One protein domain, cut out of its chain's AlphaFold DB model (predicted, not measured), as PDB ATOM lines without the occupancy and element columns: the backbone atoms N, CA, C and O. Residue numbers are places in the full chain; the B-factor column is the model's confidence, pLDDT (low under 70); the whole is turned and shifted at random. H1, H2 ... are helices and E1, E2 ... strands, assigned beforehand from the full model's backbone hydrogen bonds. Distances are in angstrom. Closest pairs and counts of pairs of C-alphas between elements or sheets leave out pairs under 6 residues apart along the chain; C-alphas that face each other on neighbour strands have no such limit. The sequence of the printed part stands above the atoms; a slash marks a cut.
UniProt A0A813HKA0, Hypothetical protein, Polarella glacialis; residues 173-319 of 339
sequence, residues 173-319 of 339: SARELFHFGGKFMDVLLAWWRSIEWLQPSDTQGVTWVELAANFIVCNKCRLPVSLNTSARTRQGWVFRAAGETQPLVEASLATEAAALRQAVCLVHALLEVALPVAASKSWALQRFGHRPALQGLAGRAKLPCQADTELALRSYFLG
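This is residues 173 to 319 of the 339 residues of the protein "Hypothetical protein" of Polarella glacialis (UniProt A0A813HKA0). Helices cross on a core helix, H3: the long helix H4 crosses it with residues 253 to 261, and H2 and H6 pack on it too. A two-stranded hairpin, E1 and E2, packs on H4 and H2, and its loop sticks out at residues 229 to 234; a second small strand pair, E3 and E4, sits by the first residues of H3, with short H5 in the link between its strands. The printed part has 147 residues with six named helices and four named strands, in the order H1 H2 H3 E1 E2 H4 E3 H5 E4 H6, and both two-stranded sheets are antiparallel. The class is mixed, helices and strands; the whole is compact, with a radius of gyration of the C-alphas of 15.4 A, and spans 45 by 40 by 29 A.

Start at H1, residues 173 to 177, and go on to H2, residues 182 to 193: they only just touch, with 3 pairs of C-alphas within 8 A, and only at the corner, Arg 175 and Gly 182 being closest at 5.6 A. Next look at H3, residues 208 to 219, the hub, which touches three other helices. H2 touches it with residues 187 to 191 alone, about perpendicular at 75 degrees, and the closest C-alphas are those of Trp 191 and Phe 215, 6.9 A apart. E1, residues 222 to 226, and E2, residues 237 to 240, form a hairpin, antiparallel at 159 degrees, where N 238 and O 225 are within hydrogen-bond range at 3.3 A. H4, residues 253 to 271, touches H3 about perpendicular at 87 degrees, with Ala 212 and Ala 257 closest, their C-alphas 5.0 A apart. The closest C-alphas of E1 and H4 are those of Leu 223 and Glu 256, at 5.4 A, while H2 and H4 are near each other. Farther along, E3, residues 278 to 282, and E4, residues 294 to 297, are antiparallel neighbours at 135 degrees; look there for N 279 and O 296, 2.9 A apart, and N 282 and O 294, 3.0 A apart. Trp 208 of H3 and Gly 296 of E4 have C-alphas 5.4 A apart. H6, residues 306 to 318, touches H3 at a steep tilt of 59 degrees, opposite ways, closest at the C-alphas of Asn 214 and Thr 309, 5.3 A apart. H5, residues 284 to 288, and H6 only just touch, with 3 pairs of C-alphas within 8 A; Phe 288 and Arg 314 are closest, 5.9 A. H4 and H6 are apart. Every O i to N i+4 pair is within hydrogen-bond range in H2, H3, H4 and H6; H1 has 0 of 1 and, for O i to N i+3, 1 of 2, and H5 has 0 of 1 and 2 of 2.

Find C-alpha 173 at (452.713, 206.809, 516.449), where H1 begins; it ends at residue 177. H2 then measures 16.6 A from first to last C-alpha and H3 16.2 A. E1 is 12.2 A long and E2 9.9 A. Find C-alpha 253 at (462.583, 221.219, 491.590); from there H4 runs 26.6 A to C-alpha 271. E3 is 8.9 A long, H5 8.4 A and E4 10.0 A. H6, 17.6 A long, ends at C-alpha 318, (459.752, 227.834, 479.059).

The two C-alphas farthest apart are those of Ser 201 and Arg 232, 48.4 A. The printed part has no cut. The links H2 to H3 and E2 to H4 are long, with 14 and 12 residues. The mean pLDDT of the printed part is 78.8, and 41 residues are under 70, among them residues 228 to 236 and residues 277 to 287.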
ATOM      1  N   SER A 173     451.426 207.477 516.193       66.69
ATOM      2  CA  SER A 173     452.713 206.809 516.449       66.69
ATOM      3  C   SER A 173     453.652 206.786 515.241       66.69
ATOM      4  O   SER A 173     454.867 206.757 515.411       66.69
ATOM      5  N   ALA A 174     453.128 206.865 514.014       65.06
ATOM      6  CA  ALA A 174     453.968 206.925 512.823       65.06
ATOM      7  C   ALA A 174     454.705 208.271 512.701       65.06
ATOM      8  O   ALA A 174     455.777 208.320 512.104       65.06
ATOM      9  N   ARG A 175     454.166 209.360 513.279       67.44
ATOM     10  CA  ARG A 175     454.680 210.735 513.110       67.44
ATOM     11  C   ARG A 175     456.112 210.916 513.614       67.44
ATOM     12  O   ARG A 175     456.856 211.702 513.034       67.44
ATOM     13  N   GLU A 176     456.499 210.184 514.654       69.12
ATOM     14  CA  GLU A 176     457.825 210.274 515.281       69.12
ATOM     15  C   GLU A 176     458.927 209.601 514.450       69.12
ATOM     16  O   GLU A 176     460.100 209.945 514.575       69.12
ATOM     17  N   LEU A 177     458.557 208.684 513.550       68.56
ATOM     18  CA  LEU A 177     459.496 207.972 512.678       68.56
ATOM     19  C   LEU A 177     459.919 208.804 511.454       68.56
ATOM     20  O   LEU A 177     460.859 208.441 510.742       68.56
ATOM     21  N   PHE A 178     459.249 209.930 511.193       74.06
ATOM     22  CA  PHE A 178     459.531 210.763 510.030       74.06
ATOM     23  C   PHE A 178     460.645 211.767 510.310       74.06
ATOM     24  O   PHE A 178     460.451 212.798 510.952       74.06
ATOM     25  N   HIS A 179     461.800 211.538 509.687       83.19
ATOM     26  CA  HIS A 179     462.925 212.475 509.701       83.19
ATOM     27  C   HIS A 179     462.629 213.820 509.009       83.19
ATOM     28  O   HIS A 179     463.417 214.750 509.135       83.19
ATOM     29  N   PHE A 180     461.499 213.942 508.301       81.75
ATOM     30  CA  PHE A 180     461.027 215.189 507.692       81.75
ATOM     31  C   PHE A 180     460.285 216.125 508.669       81.75
ATOM     32  O   PHE A 180     460.022 217.278 508.326       81.75
ATOM     33  N   GLY A 181     459.952 215.644 509.874       86.38
ATOM     34  CA  GLY A 181     459.231 216.390 510.905       86.38
ATOM     35  C   GLY A 181     457.702 216.304 510.794       86.38
ATOM     36  O   GLY A 181     457.132 216.256 509.704       86.38
ATOM     37  N   GLY A 182     457.016 216.324 511.943       86.06
ATOM     38  CA  GLY A 182     455.563 216.107 512.028       86.06
ATOM     39  C   GLY A 182     454.718 217.124 511.249       86.06
ATOM     40  O   GLY A 182     453.799 216.730 510.538       86.06
ATOM     41  N   LYS A 183     455.079 218.417 511.285       88.38
ATOM     42  CA  LYS A 183     454.355 219.470 510.542       88.38
ATOM     43  C   LYS A 183     454.318 219.200 509.036       88.38
ATOM     44  O   LYS A 183     453.283 219.393 508.407       88.38
ATOM     45  N   PHE A 184     455.440 218.764 508.458       90.88
ATOM     46  CA  PHE A 184     455.487 218.421 507.039       90.88
ATOM     47  C   PHE A 184     454.542 217.271 506.726       90.88
ATOM     48  O   PHE A 184     453.812 217.326 505.742       90.88
ATOM     49  N   MET A 185     454.549 216.249 507.579       89.12
ATOM     50  CA  MET A 185     453.720 215.068 507.393       89.12
ATOM     51  C   MET A 185     452.238 215.396 507.411       89.12
ATOM     52  O   MET A 185     451.497 214.883 506.577       89.12
ATOM     53  N   ASP A 186     451.812 216.285 508.301       89.69
ATOM     54  CA  ASP A 186     450.418 216.712 508.362       89.69
ATOM     55  C   ASP A 186     449.990 217.411 507.066       89.69
ATOM     56  O   ASP A 186     448.950 217.075 506.495       89.69
ATOM     57  N   VAL A 187     450.833 218.309 506.545       92.56
ATOM     58  CA  VAL A 187     450.593 218.999 505.268       92.56
ATOM     59  C   VAL A 187     450.625 218.017 504.091       92.56
ATOM     60  O   VAL A 187     449.754 218.065 503.224       92.56
ATOM     61  N   LEU A 188     451.587 217.092 504.068       92.88
ATOM     62  CA  LEU A 188     451.719 216.067 503.033       92.88
ATOM     63  C   LEU A 188     450.492 215.160 502.975       92.88
ATOM     64  O   LEU A 188     449.965 214.925 501.893       92.88
ATOM     65  N   LEU A 189     450.028 214.667 504.121       90.62
ATOM     66  CA  LEU A 189     448.872 213.779 504.201       90.62
ATOM     67  C   LEU A 189     447.575 214.504 503.841       90.62
ATOM     68  O   LEU A 189     446.733 213.929 503.153       90.62
ATOM     69  N   ALA A 190     447.410 215.756 504.281       92.06
ATOM     70  CA  ALA A 190     446.268 216.581 503.896       92.06
ATOM     71  C   ALA A 190     446.238 216.813 502.378       92.06
ATOM     72  O   ALA A 190     445.217 216.567 501.736       92.06
ATOM     73  N   TRP A 191     447.374 217.198 501.790       94.75
ATOM     74  CA  TRP A 191     447.498 217.375 500.346       94.75
ATOM     75  C   TRP A 191     447.270 216.069 499.583       94.75
ATOM     76  O   TRP A 191     446.491 216.053 498.635       94.75
ATOM     77  N   TRP A 192     447.871 214.957 500.005       91.75
ATOM     78  CA  TRP A 192     447.725 213.681 499.302       91.75
ATOM     79  C   TRP A 192     446.274 213.195 499.269       91.75
ATOM     80  O   TRP A 192     445.820 212.688 498.248       91.75
ATOM     81  N   ARG A 193     445.516 213.396 500.356       89.69
ATOM     82  CA  ARG A 193     444.077 213.077 500.404       89.69
ATOM     83  C   ARG A 193     443.222 213.947 499.484       89.69
ATOM     84  O   ARG A 193     442.120 213.542 499.144       89.69
ATOM     85  N   SER A 194     443.708 215.124 499.091       93.06
ATOM     86  CA  SER A 194     443.004 216.004 498.147       93.06
ATOM     87  C   SER A 194     443.209 215.620 496.675       93.06
ATOM     88  O   SER A 194     442.586 216.211 495.797       93.06
ATOM     89  N   ILE A 195     444.082 214.644 496.398       91.75
ATOM     90  CA  ILE A 195     444.341 214.139 495.051       91.75
ATOM     91  C   ILE A 195     443.294 213.079 494.699       91.75
ATOM     92  O   ILE A 195     443.169 212.065 495.385       91.75
ATOM     93  N   GLU A 196     442.584 213.280 493.590       89.50
ATOM     94  CA  GLU A 196     441.613 212.314 493.071       89.50
ATOM     95  C   GLU A 196     442.311 211.401 492.048       89.50
ATOM     96  O   GLU A 196     442.688 211.824 490.951       89.50
ATOM     97  N   TRP A 197     442.535 210.140 492.424       84.44
ATOM     98  CA  TRP A 197     443.168 209.140 491.562       84.44
ATOM     99  C   TRP A 197     442.135 208.540 490.613       84.44
ATOM    100  O   TRP A 197     441.263 207.779 491.030       84.44
ATOM    101  N   LEU A 198     442.236 208.894 489.333       81.12
ATOM    102  CA  LEU A 198     441.398 208.323 488.285       81.12
ATOM    103  C   LEU A 198     441.872 206.904 487.950       81.12
ATOM    104  O   LEU A 198     443.055 206.583 488.095       81.12
ATOM    105  N   GLN A 199     440.949 206.065 487.472       71.19
ATOM    106  CA  GLN A 199     441.306 204.754 486.932       71.19
ATOM    107  C   GLN A 199     442.352 204.916 485.818       71.19
ATOM    108  O   GLN A 199     442.297 205.900 485.075       71.19
ATOM    109  N   PRO A 200     443.298 203.974 485.675       64.12
ATOM    110  CA  PRO A 200     444.290 203.993 484.608       64.12
ATOM    111  C   PRO A 200     443.627 203.683 483.253       64.12
ATOM    112  O   PRO A 200     443.820 202.612 482.691       64.12
ATOM    113  N   SER A 201     442.809 204.601 482.734       58.41
ATOM    114  CA  SER A 201     442.174 204.483 481.417       58.41
ATOM    115  C   SER A 201     443.059 205.021 480.297       58.41
ATOM    116  O   SER A 201     442.874 204.635 479.150       58.41
ATOM    117  N   ASP A 202     444.047 205.865 480.621       55.16
ATOM    118  CA  ASP A 202     444.857 206.569 479.632       55.16
ATOM    119  C   ASP A 202     446.349 206.592 479.977       55.16
ATOM    120  O   ASP A 202     446.773 206.728 481.126       55.16
ATOM    121  N   THR A 203     447.161 206.503 478.925       57.22
ATOM    122  CA  THR A 203     448.631 206.373 478.901       57.22
ATOM    123  C   THR A 203     449.418 207.545 479.508       57.22
ATOM    124  O   THR A 203     450.649 207.588 479.427       57.22
ATOM    125  N   GLN A 204     448.752 208.507 480.142       71.56
ATOM    126  CA  GLN A 204     449.386 209.689 480.710       71.56
ATOM    127  C   GLN A 204     449.570 209.511 482.217       71.56
ATOM    128  O   GLN A 204     448.700 209.841 483.008       71.56
ATOM    129  N   GLY A 205     450.722 208.994 482.644       83.25
ATOM    130  CA  GLY A 205     451.083 209.018 484.064       83.25
ATOM    131  C   GLY A 205     451.202 210.446 484.619       83.25
ATOM    132  O   GLY A 205     451.154 211.431 483.880       83.25
ATOM    133  N   VAL A 206     451.415 210.569 485.928       87.94
ATOM    134  CA  VAL A 206     451.853 211.817 486.584       87.94
ATOM    135  C   VAL A 206     453.319 211.673 487.005       87.94
ATOM    136  O   VAL A 206     453.739 210.593 487.424       87.94
ATOM    137  N   THR A 207     454.146 212.707 486.832       89.88
ATOM    138  CA  THR A 207     455.567 212.651 487.245       89.88
ATOM    139  C   THR A 207     455.756 213.141 488.678       89.88
ATOM    140  O   THR A 207     454.991 213.972 489.160       89.88
ATOM    141  N   TRP A 208     456.829 212.704 489.349       91.50
ATOM    142  CA  TRP A 208     457.188 213.244 490.672       91.50
ATOM    143  C   TRP A 208     457.462 214.752 490.654       91.50
ATOM    144  O   TRP A 208     457.184 215.436 491.633       91.50
ATOM    145  N   VAL A 209     457.971 215.281 489.537       91.12
ATOM    146  CA  VAL A 209     458.190 216.724 489.341       91.12
ATOM    147  C   VAL A 209     456.869 217.483 489.304       91.12
ATOM    148  O   VAL A 209     456.736 218.525 489.938       91.12
ATOM    149  N   GLU A 210     455.883 216.946 488.590       92.31
ATOM    150  CA  GLU A 210     454.546 217.529 488.525       92.31
ATOM    151  C   GLU A 210     453.842 217.484 489.886       92.31
ATOM    152  O   GLU A 210     453.299 218.497 490.322       92.31
ATOM    153  N   LEU A 211     453.937 216.359 490.606       93.88
ATOM    154  CA  LEU A 211     453.425 216.235 491.975       93.88
ATOM    155  C   LEU A 211     454.110 217.210 492.944       93.88
ATOM    156  O   LEU A 211     453.441 217.820 493.772       93.88
ATOM    157  N   ALA A 212     455.424 217.408 492.823       93.75
ATOM    158  CA  ALA A 212     456.160 218.357 493.652       93.75
ATOM    159  C   ALA A 212     455.752 219.805 493.384       93.75
ATOM    160  O   ALA A 212     455.506 220.559 494.325       93.75
ATOM    161  N   ALA A 213     455.623 220.189 492.112       93.56
ATOM    162  CA  ALA A 213     455.117 221.507 491.751       93.56
ATOM    163  C   ALA A 213     453.694 221.715 492.282       93.56
ATOM    164  O   ALA A 213     453.404 222.764 492.855       93.56
ATOM    165  N   ASN A 214     452.838 220.699 492.161       95.88
ATOM    166  CA  ASN A 214     451.479 220.745 492.675       95.88
ATOM    167  C   ASN A 214     451.437 220.941 494.194       95.88
ATOM    168  O   ASN A 214     450.754 221.838 494.680       95.88
ATOM    169  N   PHE A 215     452.225 220.159 494.933       95.38
ATOM    170  CA  PHE A 215     452.357 220.294 496.380       95.38
ATOM    171  C   PHE A 215     452.745 221.725 496.781       95.38
ATOM    172  O   PHE A 215     452.106 222.311 497.658       95.38
ATOM    173  N   ILE A 216     453.750 222.306 496.114       93.56
ATOM    174  CA  ILE A 216     454.232 223.669 496.385       93.56
ATOM    175  C   ILE A 216     453.145 224.709 496.085       93.56
ATOM    176  O   ILE A 216     452.941 225.642 496.865       93.56
ATOM    177  N   VAL A 217     452.430 224.557 494.966       93.94
ATOM    178  CA  VAL A 217     451.370 225.482 494.540       93.94
ATOM    179  C   VAL A 217     450.187 225.469 495.504       93.94
ATOM    180  O   VAL A 217     449.713 226.547 495.868       93.94
ATOM    181  N   CYS A 218     449.742 224.285 495.927       95.06
ATOM    182  CA  CYS A 218     448.586 224.114 496.807       95.06
ATOM    183  C   CYS A 218     448.869 224.591 498.231       95.06
ATOM    184  O   CYS A 218     448.065 225.308 498.816       95.06
ATOM    185  N   ASN A 219     450.024 224.219 498.786       93.44
ATOM    186  CA  ASN A 219     450.312 224.435 500.205       93.44
ATOM    187  C   ASN A 219     451.129 225.705 500.476       93.44
ATOM    188  O   ASN A 219     451.389 226.032 501.633       93.44
ATOM    189  N   LYS A 220     451.579 226.399 499.420       91.31
ATOM    190  CA  LYS A 220     452.456 227.583 499.495       91.31
ATOM    191  C   LYS A 220     453.712 227.355 500.346       91.31
ATOM    192  O   LYS A 220     454.300 228.299 500.866       91.31
ATOM    193  N   CYS A 221     454.140 226.103 500.472       89.50
ATOM    194  CA  CYS A 221     455.300 225.690 501.247       89.50
ATOM    195  C   CYS A 221     456.279 224.912 500.366       89.50
ATOM    196  O   CYS A 221     455.953 224.468 499.263       89.50
ATOM    197  N   ARG A 222     457.519 224.795 500.835       88.25
ATOM    198  CA  ARG A 222     458.586 224.092 500.118       88.25
ATOM    199  C   ARG A 222     458.705 222.671 500.633       88.25
ATOM    200  O   ARG A 222     458.409 222.396 501.795       88.25
ATOM    201  N   LEU A 223     459.175 221.780 499.768       91.19
ATOM    202  CA  LEU A 223     459.490 220.420 500.181       91.19
ATOM    203  C   LEU A 223     460.754 220.425 501.053       91.19
ATOM    204  O   LEU A 223     461.630 221.267 500.839       91.19
ATOM    205  N   PRO A 224     460.855 219.522 502.042       89.19
ATOM    206  CA  PRO A 224     462.035 219.432 502.882       89.19
ATOM    207  C   PRO A 224     463.275 219.198 502.022       89.19
ATOM    208  O   PRO A 224     463.262 218.371 501.111       89.19
ATOM    209  N   VAL A 225     464.361 219.894 502.340       83.50
ATOM    210  CA  VAL A 225     465.654 219.709 501.675       83.50
ATOM    211  C   VAL A 225     466.650 219.214 502.710       83.50
ATOM    212  O   VAL A 225     466.689 219.715 503.837       83.50
ATOM    213  N   SER A 226     467.451 218.219 502.335       81.62
ATOM    214  CA  SER A 226     468.552 217.750 503.169       81.62
ATOM    215  C   SER A 226     469.635 218.827 503.237       81.62
ATOM    216  O   SER A 226     470.177 219.241 502.209       81.62
ATOM    217  N   LEU A 227     469.964 219.282 504.447       73.94
ATOM    218  CA  LEU A 227     471.064 220.213 504.681       73.94
ATOM    219  C   LEU A 227     472.397 219.453 504.688       73.94
ATOM    220  O   LEU A 227     473.013 219.248 505.730       73.94
ATOM    221  N   ASN A 228     472.847 218.988 503.525       63.34
ATOM    222  CA  ASN A 228     474.185 218.415 503.397       63.34
ATOM    223  C   ASN A 228     475.222 219.545 503.368       63.34
ATOM    224  O   ASN A 228     475.529 220.073 502.302       63.34
ATOM    225  N   THR A 229     475.779 219.912 504.524       51.19
ATOM    226  CA  THR A 229     476.920 220.847 504.587       51.19
ATOM    227  C   THR A 229     478.243 220.199 504.996       51.19
ATOM    228  O   THR A 229     479.285 220.770 504.698       51.19
ATOM    229  N   SER A 230     478.274 218.990 505.573       51.56
ATOM    230  CA  SER A 230     479.509 218.188 505.681       51.56
ATOM    231  C   SER A 230     479.232 216.749 506.138       51.56
ATOM    232  O   SER A 230     478.281 216.488 506.869       51.56
ATOM    233  N   ALA A 231     480.089 215.805 505.738       52.62
ATOM    234  CA  ALA A 231     479.937 214.356 505.930       52.62
ATOM    235  C   ALA A 231     479.960 213.844 507.395       52.62
ATOM    236  O   ALA A 231     480.055 212.636 507.607       52.62
ATOM    237  N   ARG A 232     479.917 214.717 508.414       49.97
ATOM    238  CA  ARG A 232     480.126 214.334 509.827       49.97
ATOM    239  C   ARG A 232     478.980 214.633 510.793       49.97
ATOM    240  O   ARG A 232     478.987 214.079 511.888       49.97
ATOM    241  N   THR A 233     477.988 215.435 510.426       50.56
ATOM    242  CA  THR A 233     476.847 215.754 511.304       50.56
ATOM    243  C   THR A 233     475.558 215.174 510.740       50.56
ATOM    244  O   THR A 233     475.308 215.288 509.542       50.56
ATOM    245  N   ARG A 234     474.764 214.510 511.598       50.06
ATOM    246  CA  ARG A 234     473.495 213.849 511.240       50.06
ATOM    247  C   ARG A 234     472.655 214.741 510.316       50.06
ATOM    248  O   ARG A 234     472.440 215.911 510.619       50.06
ATOM    249  N   GLN A 235     472.198 214.163 509.205       54.84
ATOM    250  CA  GLN A 235     471.373 214.824 508.195       54.84
ATOM    251  C   GLN A 235     470.086 215.367 508.827       54.84
ATOM    252  O   GLN A 235     469.188 214.602 509.170       54.84
ATOM    253  N   GLY A 236     469.997 216.687 508.982       68.44
ATOM    254  CA  GLY A 236     468.741 217.361 509.287       68.44
ATOM    255  C   GLY A 236     467.994 217.656 507.989       68.44
ATOM    256  O   GLY A 236     468.551 218.277 507.081       68.44
ATOM    257  N   TRP A 237     466.742 217.219 507.894       76.62
ATOM    258  CA  TRP A 237     465.812 217.736 506.896       76.62
ATOM    259  C   TRP A 237     465.107 218.946 507.486       76.62
ATOM    260  O   TRP A 237     464.637 218.899 508.621       76.62
ATOM    261  N   VAL A 238     465.033 220.031 506.722       76.88
ATOM    262  CA  VAL A 238     464.332 221.238 507.166       76.88
ATOM    263  C   VAL A 238     463.115 221.448 506.285       76.88
ATOM    264  O   VAL A 238     463.235 221.805 505.114       76.88
ATOM    265  N   PHE A 239     461.940 221.201 506.862       81.00
ATOM    266  CA  PHE A 239     460.664 221.647 506.318       81.00
ATOM    267  C   PHE A 239     460.389 223.077 506.769       81.00
ATOM    268  O   PHE A 239     460.679 223.418 507.915       81.00
ATOM    269  N   ARG A 240     459.802 223.896 505.891       73.94
ATOM    270  CA  ARG A 240     459.386 225.255 506.242       73.94
ATOM    271  C   ARG A 240     457.980 225.539 505.779       73.94
ATOM    272  O   ARG A 240     457.670 225.416 504.589       73.94
ATOM    273  N   ALA A 241     457.159 225.955 506.731       73.19
ATOM    274  CA  ALA A 241     455.833 226.463 506.443       73.19
ATOM    275  C   ALA A 241     455.921 227.869 505.825       73.19
ATOM    276  O   ALA A 241     456.912 228.586 505.991       73.19
ATOM    277  N   ALA A 242     454.871 228.266 505.106       70.81
ATOM    278  CA  ALA A 242     454.731 229.637 504.634       70.81
ATOM    279  C   ALA A 242     454.785 230.610 505.831       70.81
ATOM    280  O   ALA A 242     454.065 230.415 506.808       70.81
ATOM    281  N   GLY A 243     455.636 231.639 505.756       72.06
ATOM    282  CA  GLY A 243     455.747 232.687 506.782       72.06
ATOM    283  C   GLY A 243     456.872 232.524 507.815       72.06
ATOM    284  O   GLY A 243     457.068 233.424 508.624       72.06
ATOM    285  N   GLU A 244     457.650 231.436 507.796       80.25
ATOM    286  CA  GLU A 244     458.815 231.293 508.688       80.25
ATOM    287  C   GLU A 244     460.034 232.093 508.168       80.25
ATOM    288  O   GLU A 244     460.420 231.979 507.005       80.25
ATOM    289  N   THR A 245     460.672 232.890 509.037       69.56
ATOM    290  CA  THR A 245     461.699 233.907 508.698       69.56
ATOM    291  C   THR A 245     463.112 233.375 508.424       69.56
ATOM    292  O   THR A 245     464.031 234.149 508.164       69.56
ATOM    293  N   GLN A 246     463.337 232.062 508.475       66.12
ATOM    294  CA  GLN A 246     464.676 231.507 508.257       66.12
ATOM    295  C   GLN A 246     465.129 231.634 506.781       66.12
ATOM    296  O   GLN A 246     464.298 231.584 505.870       66.12
ATOM    297  N   PRO A 247     466.446 231.715 506.492       64.38
ATOM    298  CA  PRO A 247     466.983 231.868 505.130       64.38
ATOM    299  C   PRO A 247     466.736 230.616 504.283       64.38
ATOM    300  O   PRO A 247     467.170 229.525 504.659       64.38
ATOM    301  N   LEU A 248     465.916 230.714 503.229       63.84
ATOM    302  CA  LEU A 248     465.483 229.582 502.389       63.84
ATOM    303  C   LEU A 248     466.679 228.948 501.674       63.84
ATOM    304  O   LEU A 248     467.337 229.602 500.870       63.84
ATOM    305  N   VAL A 249     466.937 227.666 501.945       74.31
ATOM    306  CA  VAL A 249     467.906 226.896 501.159       74.31
ATOM    307  C   VAL A 249     467.275 226.596 499.811       74.31
ATOM    308  O   VAL A 249     466.207 225.990 499.723       74.31
ATOM    309  N   GLU A 250     467.914 227.072 498.751       79.06
ATOM    310  CA  GLU A 250     467.409 226.884 497.399       79.06
ATOM    311  C   GLU A 250     467.719 225.474 496.917       79.06
ATOM    312  O   GLU A 250     468.878 225.094 496.773       79.06
ATOM    313  N   ALA A 251     466.668 224.704 496.648       83.94
ATOM    314  CA  ALA A 251     466.769 223.401 496.016       83.94
ATOM    315  C   ALA A 251     466.124 223.426 494.636       83.94
ATOM    316  O   ALA A 251     465.100 224.075 494.417       83.94
ATOM    317  N   SER A 252     466.724 222.694 493.700       87.19
ATOM    318  CA  SER A 252     466.113 222.482 492.392       87.19
ATOM    319  C   SER A 252     464.780 221.742 492.540       87.19
ATOM    320  O   SER A 252     464.609 220.934 493.459       87.19
ATOM    321  N   LEU A 253     463.859 221.943 491.593       87.56
ATOM    322  CA  LEU A 253     462.583 221.219 491.590       87.56
ATOM    323  C   LEU A 253     462.785 219.692 491.519       87.56
ATOM    324  O   LEU A 253     461.984 218.935 492.057       87.56
ATOM    325  N   ALA A 254     463.873 219.226 490.899       85.81
ATOM    326  CA  ALA A 254     464.230 217.809 490.868       85.81
ATOM    327  C   ALA A 254     464.611 217.276 492.260       85.81
ATOM    328  O   ALA A 254     464.198 216.181 492.639       85.81
ATOM    329  N   THR A 255     465.360 218.061 493.039       86.00
ATOM    330  CA  THR A 255     465.707 217.737 494.431       86.00
ATOM    331  C   THR A 255     464.457 217.705 495.309       86.00
ATOM    332  O   THR A 255     464.268 216.760 496.071       86.00
ATOM    333  N   GLU A 256     463.577 218.697 495.159       90.31
ATOM    334  CA  GLU A 256     462.287 218.749 495.854       90.31
ATOM    335  C   GLU A 256     461.421 217.527 495.492       90.31
ATOM    336  O   GLU A 256     460.905 216.844 496.375       90.31
ATOM    337  N   ALA A 257     461.338 217.165 494.209       90.31
ATOM    338  CA  ALA A 257     460.612 215.982 493.748       90.31
ATOM    339  C   ALA A 257     461.161 214.663 494.310       90.31
ATOM    340  O   ALA A 257     460.386 213.764 494.642       90.31
ATOM    341  N   ALA A 258     462.482 214.544 494.458       86.88
ATOM    342  CA  ALA A 258     463.098 213.386 495.099       86.88
ATOM    343  C   ALA A 258     462.727 213.291 496.589       86.88
ATOM    344  O   ALA A 258     462.409 212.198 497.063       86.88
ATOM    345  N   ALA A 259     462.707 214.421 497.303       89.62
ATOM    346  CA  ALA A 259     462.281 214.479 498.701       89.62
ATOM    347  C   ALA A 259     460.803 214.090 498.863       89.62
ATOM    348  O   ALA A 259     460.473 213.256 499.706       89.62
ATOM    349  N   LEU A 260     459.922 214.617 497.999       92.62
ATOM    350  CA  LEU A 260     458.505 214.242 497.987       92.62
ATOM    351  C   LEU A 260     458.325 212.741 497.765       92.62
ATOM    352  O   LEU A 260     457.583 212.095 498.500       92.62
ATOM    353  N   ARG A 261     459.025 212.176 496.777       91.12
ATOM    354  CA  ARG A 261     458.979 210.738 496.506       91.12
ATOM    355  C   ARG A 261     459.372 209.923 497.734       91.12
ATOM    356  O   ARG A 261     458.671 208.976 498.067       91.12
ATOM    357  N   GLN A 262     460.477 210.270 498.395       88.50
ATOM    358  CA  GLN A 262     460.923 209.561 499.598       88.50
ATOM    359  C   GLN A 262     459.869 209.621 500.707       88.50
ATOM    360  O   GLN A 262     459.552 208.592 501.300       88.50
ATOM    361  N   ALA A 263     459.284 210.798 500.939       89.69
ATOM    362  CA  ALA A 263     458.241 210.973 501.939       89.69
ATOM    363  C   ALA A 263     456.988 210.141 501.627       89.69
ATOM    364  O   ALA A 263     456.481 209.442 502.500       89.69
ATOM    365  N   VAL A 264     456.528 210.149 500.375       89.31
ATOM    366  CA  VAL A 264     455.364 209.365 499.939       89.31
ATOM    367  C   VAL A 264     455.636 207.860 500.018       89.31
ATOM    368  O   VAL A 264     454.788 207.116 500.507       89.31
ATOM    369  N   CYS A 265     456.819 207.393 499.605       85.94
ATOM    370  CA  CYS A 265     457.210 205.989 499.758       85.94
ATOM    371  C   CYS A 265     457.252 205.555 501.231       85.94
ATOM    372  O   CYS A 265     456.890 204.423 501.543       85.94
ATOM    373  N   LEU A 266     457.662 206.444 502.139       84.56
ATOM    374  CA  LEU A 266     457.663 206.168 503.573       84.56
ATOM    375  C   LEU A 266     456.240 206.111 504.145       84.56
ATOM    376  O   LEU A 266     455.926 205.176 504.875       84.56
ATOM    377  N   VAL A 267     455.360 207.051 503.771       83.69
ATOM    378  CA  VAL A 267     453.926 207.008 504.129       83.69
ATOM    379  C   VAL A 267     453.307 205.693 503.681       83.69
ATOM    380  O   VAL A 267     452.646 205.021 504.460       83.69
ATOM    381  N   HIS A 268     453.567 205.306 502.439       82.19
ATOM    382  CA  HIS A 268     453.092 204.053 501.883       82.19
ATOM    383  C   HIS A 268     453.563 202.839 502.691       82.19
ATOM    384  O   HIS A 268     452.762 201.971 503.023       82.19
ATOM    385  N   ALA A 269     454.860 202.772 503.006       80.25
ATOM    386  CA  ALA A 269     455.423 201.674 503.785       80.25
ATOM    387  C   ALA A 269     454.806 201.579 505.190       80.25
ATOM    388  O   ALA A 269     454.626 200.480 505.695       80.25
ATOM    389  N   LEU A 270     454.469 202.718 505.802       78.25
ATOM    390  CA  LEU A 270     453.905 202.775 507.152       78.25
ATOM    391  C   LEU A 270     452.396 202.527 507.206       78.25
ATOM    392  O   LEU A 270     451.896 202.099 508.240       78.25
ATOM    393  N   LEU A 271     451.668 202.829 506.130       76.50
ATOM    394  CA  LEU A 271     450.214 202.656 506.068       76.50
ATOM    395  C   LEU A 271     449.782 201.358 505.385       76.50
ATOM    396  O   LEU A 271     448.586 201.113 505.298       76.50
ATOM    397  N   GLU A 272     450.731 200.568 504.877       75.12
ATOM    398  CA  GLU A 272     450.476 199.305 504.170       75.12
ATOM    399  C   GLU A 272     449.502 199.441 502.979       75.12
ATOM    400  O   GLU A 272     448.831 198.490 502.586       75.12
ATOM    401  N   VAL A 273     449.420 200.626 502.364       71.38
ATOM    402  CA  VAL A 273     448.471 200.898 501.270       71.38
ATOM    403  C   VAL A 273     449.208 201.001 499.956       71.38
ATOM    404  O   VAL A 273     449.904 201.983 499.779       71.38
ATOM    405  N   ALA A 274     448.990 200.072 499.019       66.12
ATOM    406  CA  ALA A 274     449.645 200.019 497.703       66.12
ATOM    407  C   ALA A 274     449.627 201.365 496.944       66.12
ATOM    408  O   ALA A 274     448.556 201.890 496.702       66.12
ATOM    409  N   LEU A 275     450.759 201.942 496.524       68.31
ATOM    410  CA  LEU A 275     450.790 203.163 495.709       68.31
ATOM    411  C   LEU A 275     450.123 202.847 494.362       68.31
ATOM    412  O   LEU A 275     450.231 201.709 493.890       68.31
ATOM    413  N   PRO A 276     449.527 203.845 493.682       71.19
ATOM    414  CA  PRO A 276     449.267 203.731 492.253       71.19
ATOM    415  C   PRO A 276     450.531 203.201 491.565       71.19
ATOM    416  O   PRO A 276     451.633 203.671 491.865       71.19
ATOM    417  N   VAL A 277     450.384 202.173 490.724       63.91
ATOM    418  CA  VAL A 277     451.506 201.373 490.206       63.91
ATOM    419  C   VAL A 277     452.629 202.288 489.724       63.91
ATOM    420  O   VAL A 277     452.421 203.142 488.868       63.91
ATOM    421  N   ALA A 278     453.830 202.142 490.284       64.31
ATOM    422  CA  ALA A 278     454.967 202.939 489.846       64.31
ATOM    423  C   ALA A 278     455.254 202.639 488.367       64.31
ATOM    424  O   ALA A 278     455.558 201.503 488.002       64.31
ATOM    425  N   ALA A 279     455.170 203.654 487.508       61.09
ATOM    426  CA  ALA A 279     455.553 203.525 486.112       61.09
ATOM    427  C   ALA A 279     457.058 203.780 485.997       61.09
ATOM    428  O   ALA A 279     457.556 204.840 486.394       61.09
ATOM    429  N   SER A 280     457.787 202.833 485.400       52.84
ATOM    430  CA  SER A 280     459.222 202.988 485.127       52.84
ATOM    431  C   SER A 280     459.519 204.212 484.248       52.84
ATOM    432  O   SER A 280     460.606 204.781 484.346       52.84
ATOM    433  N   LYS A 281     458.541 204.658 483.441       61.16
ATOM    434  CA  LYS A 281     458.569 205.894 482.645       61.16
ATOM    435  C   LYS A 281     457.182 206.547 482.633       61.16
ATOM    436  O   LYS A 281     456.224 205.932 482.172       61.16
ATOM    437  N   SER A 282     457.076 207.786 483.113       60.00
ATOM    438  CA  SER A 282     455.855 208.599 483.021       60.00
ATOM    439  C   SER A 282     456.041 209.706 481.981       60.00
ATOM    440  O   SER A 282     457.013 210.460 482.028       60.00
ATOM    441  N   TRP A 283     455.116 209.802 481.022       65.00
ATOM    442  CA  TRP A 283     455.196 210.726 479.880       65.00
ATOM    443  C   TRP A 283     454.560 212.102 480.141       65.00
ATOM    444  O   TRP A 283     454.490 212.930 479.234       65.00
ATOM    445  N   ALA A 284     454.129 212.377 481.375       61.84
ATOM    446  CA  ALA A 284     453.332 213.556 481.730       61.84
ATOM    447  C   ALA A 284     453.939 214.894 481.268       61.84
ATOM    448  O   ALA A 284     453.222 215.803 480.847       61.84
ATOM    449  N   LEU A 285     455.272 215.015 481.310       67.00
ATOM    450  CA  LEU A 285     455.955 216.272 481.005       67.00
ATOM    451  C   LEU A 285     456.036 216.616 479.512       67.00
ATOM    452  O   LEU A 285     456.370 217.758 479.185       67.00
ATOM    453  N   GLN A 286     455.662 215.701 478.609       64.25
ATOM    454  CA  GLN A 286     455.560 216.017 477.179       64.25
ATOM    455  C   GLN A 286     454.625 217.207 476.920       64.25
ATOM    456  O   GLN A 286     454.888 218.009 476.025       64.25
ATOM    457  N   ARG A 287     453.591 217.386 477.758       68.75
ATOM    458  CA  ARG A 287     452.642 218.511 477.690       68.75
ATOM    459  C   ARG A 287     453.293 219.885 477.902       68.75
ATOM    460  O   ARG A 287     452.700 220.896 477.538       68.75
ATOM    461  N   PHE A 288     454.502 219.925 478.462       70.81
ATOM    462  CA  PHE A 288     455.266 221.150 478.714       70.81
ATOM    463  C   PHE A 288     456.453 221.326 477.755       70.81
ATOM    464  O   PHE A 288     457.291 222.195 477.983       70.81
ATOM    465  N   GLY A 289     456.551 220.509 476.696       59.44
ATOM    466  CA  GLY A 289     457.626 220.597 475.701       59.44
ATOM    467  C   GLY A 289     458.965 219.998 476.148       59.44
ATOM    468  O   GLY A 289     459.955 220.135 475.434       59.44
ATOM    469  N   HIS A 290     459.013 219.309 477.294       60.19
ATOM    470  CA  HIS A 290     460.227 218.674 477.809       60.19
ATOM    471  C   HIS A 290     460.132 217.146 477.688       60.19
ATOM    472  O   HIS A 290     459.116 216.543 478.031       60.19
ATOM    473  N   ARG A 291     461.220 216.493 477.251       53.84
ATOM    474  CA  ARG A 291     461.314 215.024 477.140       53.84
ATOM    475  C   ARG A 291     462.355 214.403 478.083       53.84
ATOM    476  O   ARG A 291     463.374 213.914 477.606       53.84
ATOM    477  N   PRO A 292     462.153 214.389 479.409       52.75
ATOM    478  CA  PRO A 292     462.944 213.536 480.278       52.75
ATOM    479  C   PRO A 292     462.157 212.248 480.583       52.75
ATOM    480  O   PRO A 292     460.972 212.294 480.919       52.75
ATOM    481  N   ALA A 293     462.802 211.086 480.489       54.78
ATOM    482  CA  ALA A 293     462.247 209.842 481.019       54.78
ATOM    483  C   ALA A 293     462.279 209.906 482.556       54.78
ATOM    484  O   ALA A 293     463.196 209.388 483.187       54.78
ATOM    485  N   LEU A 294     461.323 210.610 483.167       63.25
ATOM    486  CA  LEU A 294     461.220 210.695 484.621       63.25
ATOM    487  C   LEU A 294     460.312 209.593 485.154       63.25
ATOM    488  O   LEU A 294     459.275 209.261 484.573       63.25
ATOM    489  N   GLN A 295     460.714 209.044 486.295       71.31
ATOM    490  CA  GLN A 295     459.889 208.115 487.051       71.31
ATOM    491  C   GLN A 295     458.627 208.839 487.539       71.31
ATOM    492  O   GLN A 295     458.655 210.024 487.889       71.31
ATOM    493  N   GLY A 296     457.510 208.124 487.552       77.75
ATOM    494  CA  GLY A 296     456.222 208.652 487.977       77.75
ATOM    495  C   GLY A 296     455.258 207.527 488.319       77.75
ATOM    496  O   GLY A 296     455.663 206.374 488.456       77.75
ATOM    497  N   LEU A 297     453.986 207.867 488.464       82.25
ATOM    498  CA  LEU A 297     452.932 206.907 488.775       82.25
ATOM    499  C   LEU A 297     452.133 206.602 487.501       82.25
ATOM    500  O   LEU A 297     451.898 207.501 486.685       82.25
ATOM    501  N   ALA A 298     451.777 205.331 487.308       72.69
ATOM    502  CA  ALA A 298     450.886 204.872 486.253       72.69
ATOM    503  C   ALA A 298     449.464 205.306 486.625       72.69
ATOM    504  O   ALA A 298     448.923 204.868 487.636       72.69
ATOM    505  N   GLY A 299     448.892 206.214 485.838       77.44
ATOM    506  CA  GLY A 299     447.605 206.842 486.120       77.44
ATOM    507  C   GLY A 299     447.730 208.351 486.309       77.44
ATOM    508  O   GLY A 299     448.590 208.852 487.044       77.44
ATOM    509  N   ARG A 300     446.862 209.088 485.616       85.50
ATOM    510  CA  ARG A 300     446.742 210.535 485.762       85.50
ATOM    511  C   ARG A 300     445.831 210.830 486.943       85.50
ATOM    512  O   ARG A 300     444.620 210.663 486.848       85.50
ATOM    513  N   ALA A 301     446.393 211.322 488.035       88.44
ATOM    514  CA  ALA A 301     445.564 211.915 489.068       88.44
ATOM    515  C   ALA A 301     445.002 213.267 488.609       88.44
ATOM    516  O   ALA A 301     445.682 214.039 487.923       88.44
ATOM    517  N   LYS A 302     443.783 213.579 489.042       91.00
ATOM    518  CA  LYS A 302     443.246 214.934 489.002       91.00
ATOM    519  C   LYS A 302     443.814 215.685 490.202       91.00
ATOM    520  O   LYS A 302     443.532 215.372 491.359       91.00
ATOM    521  N   LEU A 303     444.684 216.641 489.899       93.44
ATOM    522  CA  LEU A 303     445.439 217.372 490.906       93.44
ATOM    523  C   LEU A 303     444.642 218.599 491.391       93.44
ATOM    524  O   LEU A 303     444.064 219.310 490.563       93.44
ATOM    525  N   PRO A 304     444.637 218.911 492.700       95.38
ATOM    526  CA  PRO A 304     444.134 220.199 493.189       95.38
ATOM    527  C   PRO A 304     444.937 221.345 492.558       95.38
ATOM    528  O   PRO A 304     446.121 221.183 492.309       95.38
ATOM    529  N   CYS A 305     444.340 222.504 492.264       95.50
ATOM    530  CA  CYS A 305     445.058 223.631 491.630       95.50
ATOM    531  C   CYS A 305     445.843 223.238 490.352       95.50
ATOM    532  O   CYS A 305     446.958 223.717 490.115       95.50
ATOM    533  N   GLN A 306     445.295 222.334 489.526       93.50
ATOM    534  CA  GLN A 306     445.980 221.845 488.326       93.50
ATOM    535  C   GLN A 306     446.353 222.978 487.360       93.50
ATOM    536  O   GLN A 306     447.483 223.002 486.884       93.50
ATOM    537  N   ALA A 307     445.455 223.935 487.100       93.50
ATOM    538  CA  ALA A 307     445.728 225.049 486.185       93.50
ATOM    539  C   ALA A 307     446.934 225.894 486.637       93.50
ATOM    540  O   ALA A 307     447.841 226.157 485.848       93.50
ATOM    541  N   ASP A 308     446.995 226.234 487.929       94.19
ATOM    542  CA  ASP A 308     448.110 226.984 488.517       94.19
ATOM    543  C   ASP A 308     449.413 226.177 488.487       94.19
ATOM    544  O   ASP A 308     450.490 226.720 488.244       94.19
ATOM    545  N   THR A 309     449.317 224.861 488.691       93.44
ATOM    546  CA  THR A 309     450.456 223.939 488.598       93.44
ATOM    547  C   THR A 309     450.992 223.865 487.171       93.44
ATOM    548  O   THR A 309     452.201 223.920 486.954       93.44
ATOM    549  N   GLU A 310     450.110 223.775 486.178       91.38
ATOM    550  CA  GLU A 310     450.498 223.767 484.770       91.38
ATOM    551  C   GLU A 310     451.140 225.102 484.371       91.38
ATOM    552  O   GLU A 310     452.175 225.106 483.703       91.38
ATOM    553  N   LEU A 311     450.588 226.232 484.824       90.31
ATOM    554  CA  LEU A 311     451.165 227.558 484.599       90.31
ATOM    555  C   LEU A 311     452.548 227.700 485.252       90.31
ATOM    556  O   LEU A 311     453.483 228.213 484.629       90.31
ATOM    557  N   ALA A 312     452.698 227.203 486.481       89.31
ATOM    558  CA  ALA A 312     453.956 227.153 487.213       89.31
ATOM    559  C   ALA A 312     455.029 226.349 486.467       89.31
ATOM    560  O   ALA A 312     456.146 226.832 486.271       89.31
ATOM    561  N   LEU A 313     454.683 225.142 486.012       90.19
ATOM    562  CA  LEU A 313     455.584 224.263 485.266       90.19
ATOM    563  C   LEU A 313     455.946 224.851 483.898       90.19
ATOM    564  O   LEU A 313     457.121 224.852 483.535       90.19
ATOM    565  N   ARG A 314     454.982 225.422 483.162       87.56
ATOM    566  CA  ARG A 314     455.254 226.146 481.906       87.56
ATOM    567  C   ARG A 314     456.223 227.295 482.138       87.56
ATOM    568  O   ARG A 314     457.210 227.409 481.425       87.56
ATOM    569  N   SER A 315     455.987 228.107 483.165       86.19
ATOM    570  CA  SER A 315     456.860 229.236 483.510       86.19
ATOM    571  C   SER A 315     458.269 228.790 483.911       86.19
ATOM    572  O   SER A 315     459.239 229.508 483.655       86.19
ATOM    573  N   TYR A 316     458.383 227.622 484.546       84.44
ATOM    574  CA  TYR A 316     459.649 227.010 484.933       84.44
ATOM    575  C   TYR A 316     460.439 226.495 483.726       84.44
ATOM    576  O   TYR A 316     461.617 226.824 483.592       84.44
ATOM    577  N   PHE A 317     459.797 225.733 482.836       82.69
ATOM    578  CA  PHE A 317     460.465 225.095 481.698       82.69
ATOM    579  C   PHE A 317     460.651 226.015 480.485       82.69
ATOM    580  O   PHE A 317     461.666 225.904 479.805       82.69
ATOM    581  N   LEU A 318     459.706 226.921 480.212       80.00
ATOM    582  CA  LEU A 318     459.752 227.834 479.059       80.00
ATOM    583  C   LEU A 318     460.440 229.166 479.370       80.00
ATOM    584  O   LEU A 318     460.766 229.922 478.456       80.00
ATOM    585  N   GLY A 319     460.661 229.490 480.646       75.94
ATOM    586  CA  GLY A 319     461.455 230.661 481.003       75.94
ATOM    587  C   GLY A 319     462.876 230.531 480.448       75.94
ATOM    588  O   GLY A 319     463.473 229.463 480.556       75.94
TER     589      GLY A 319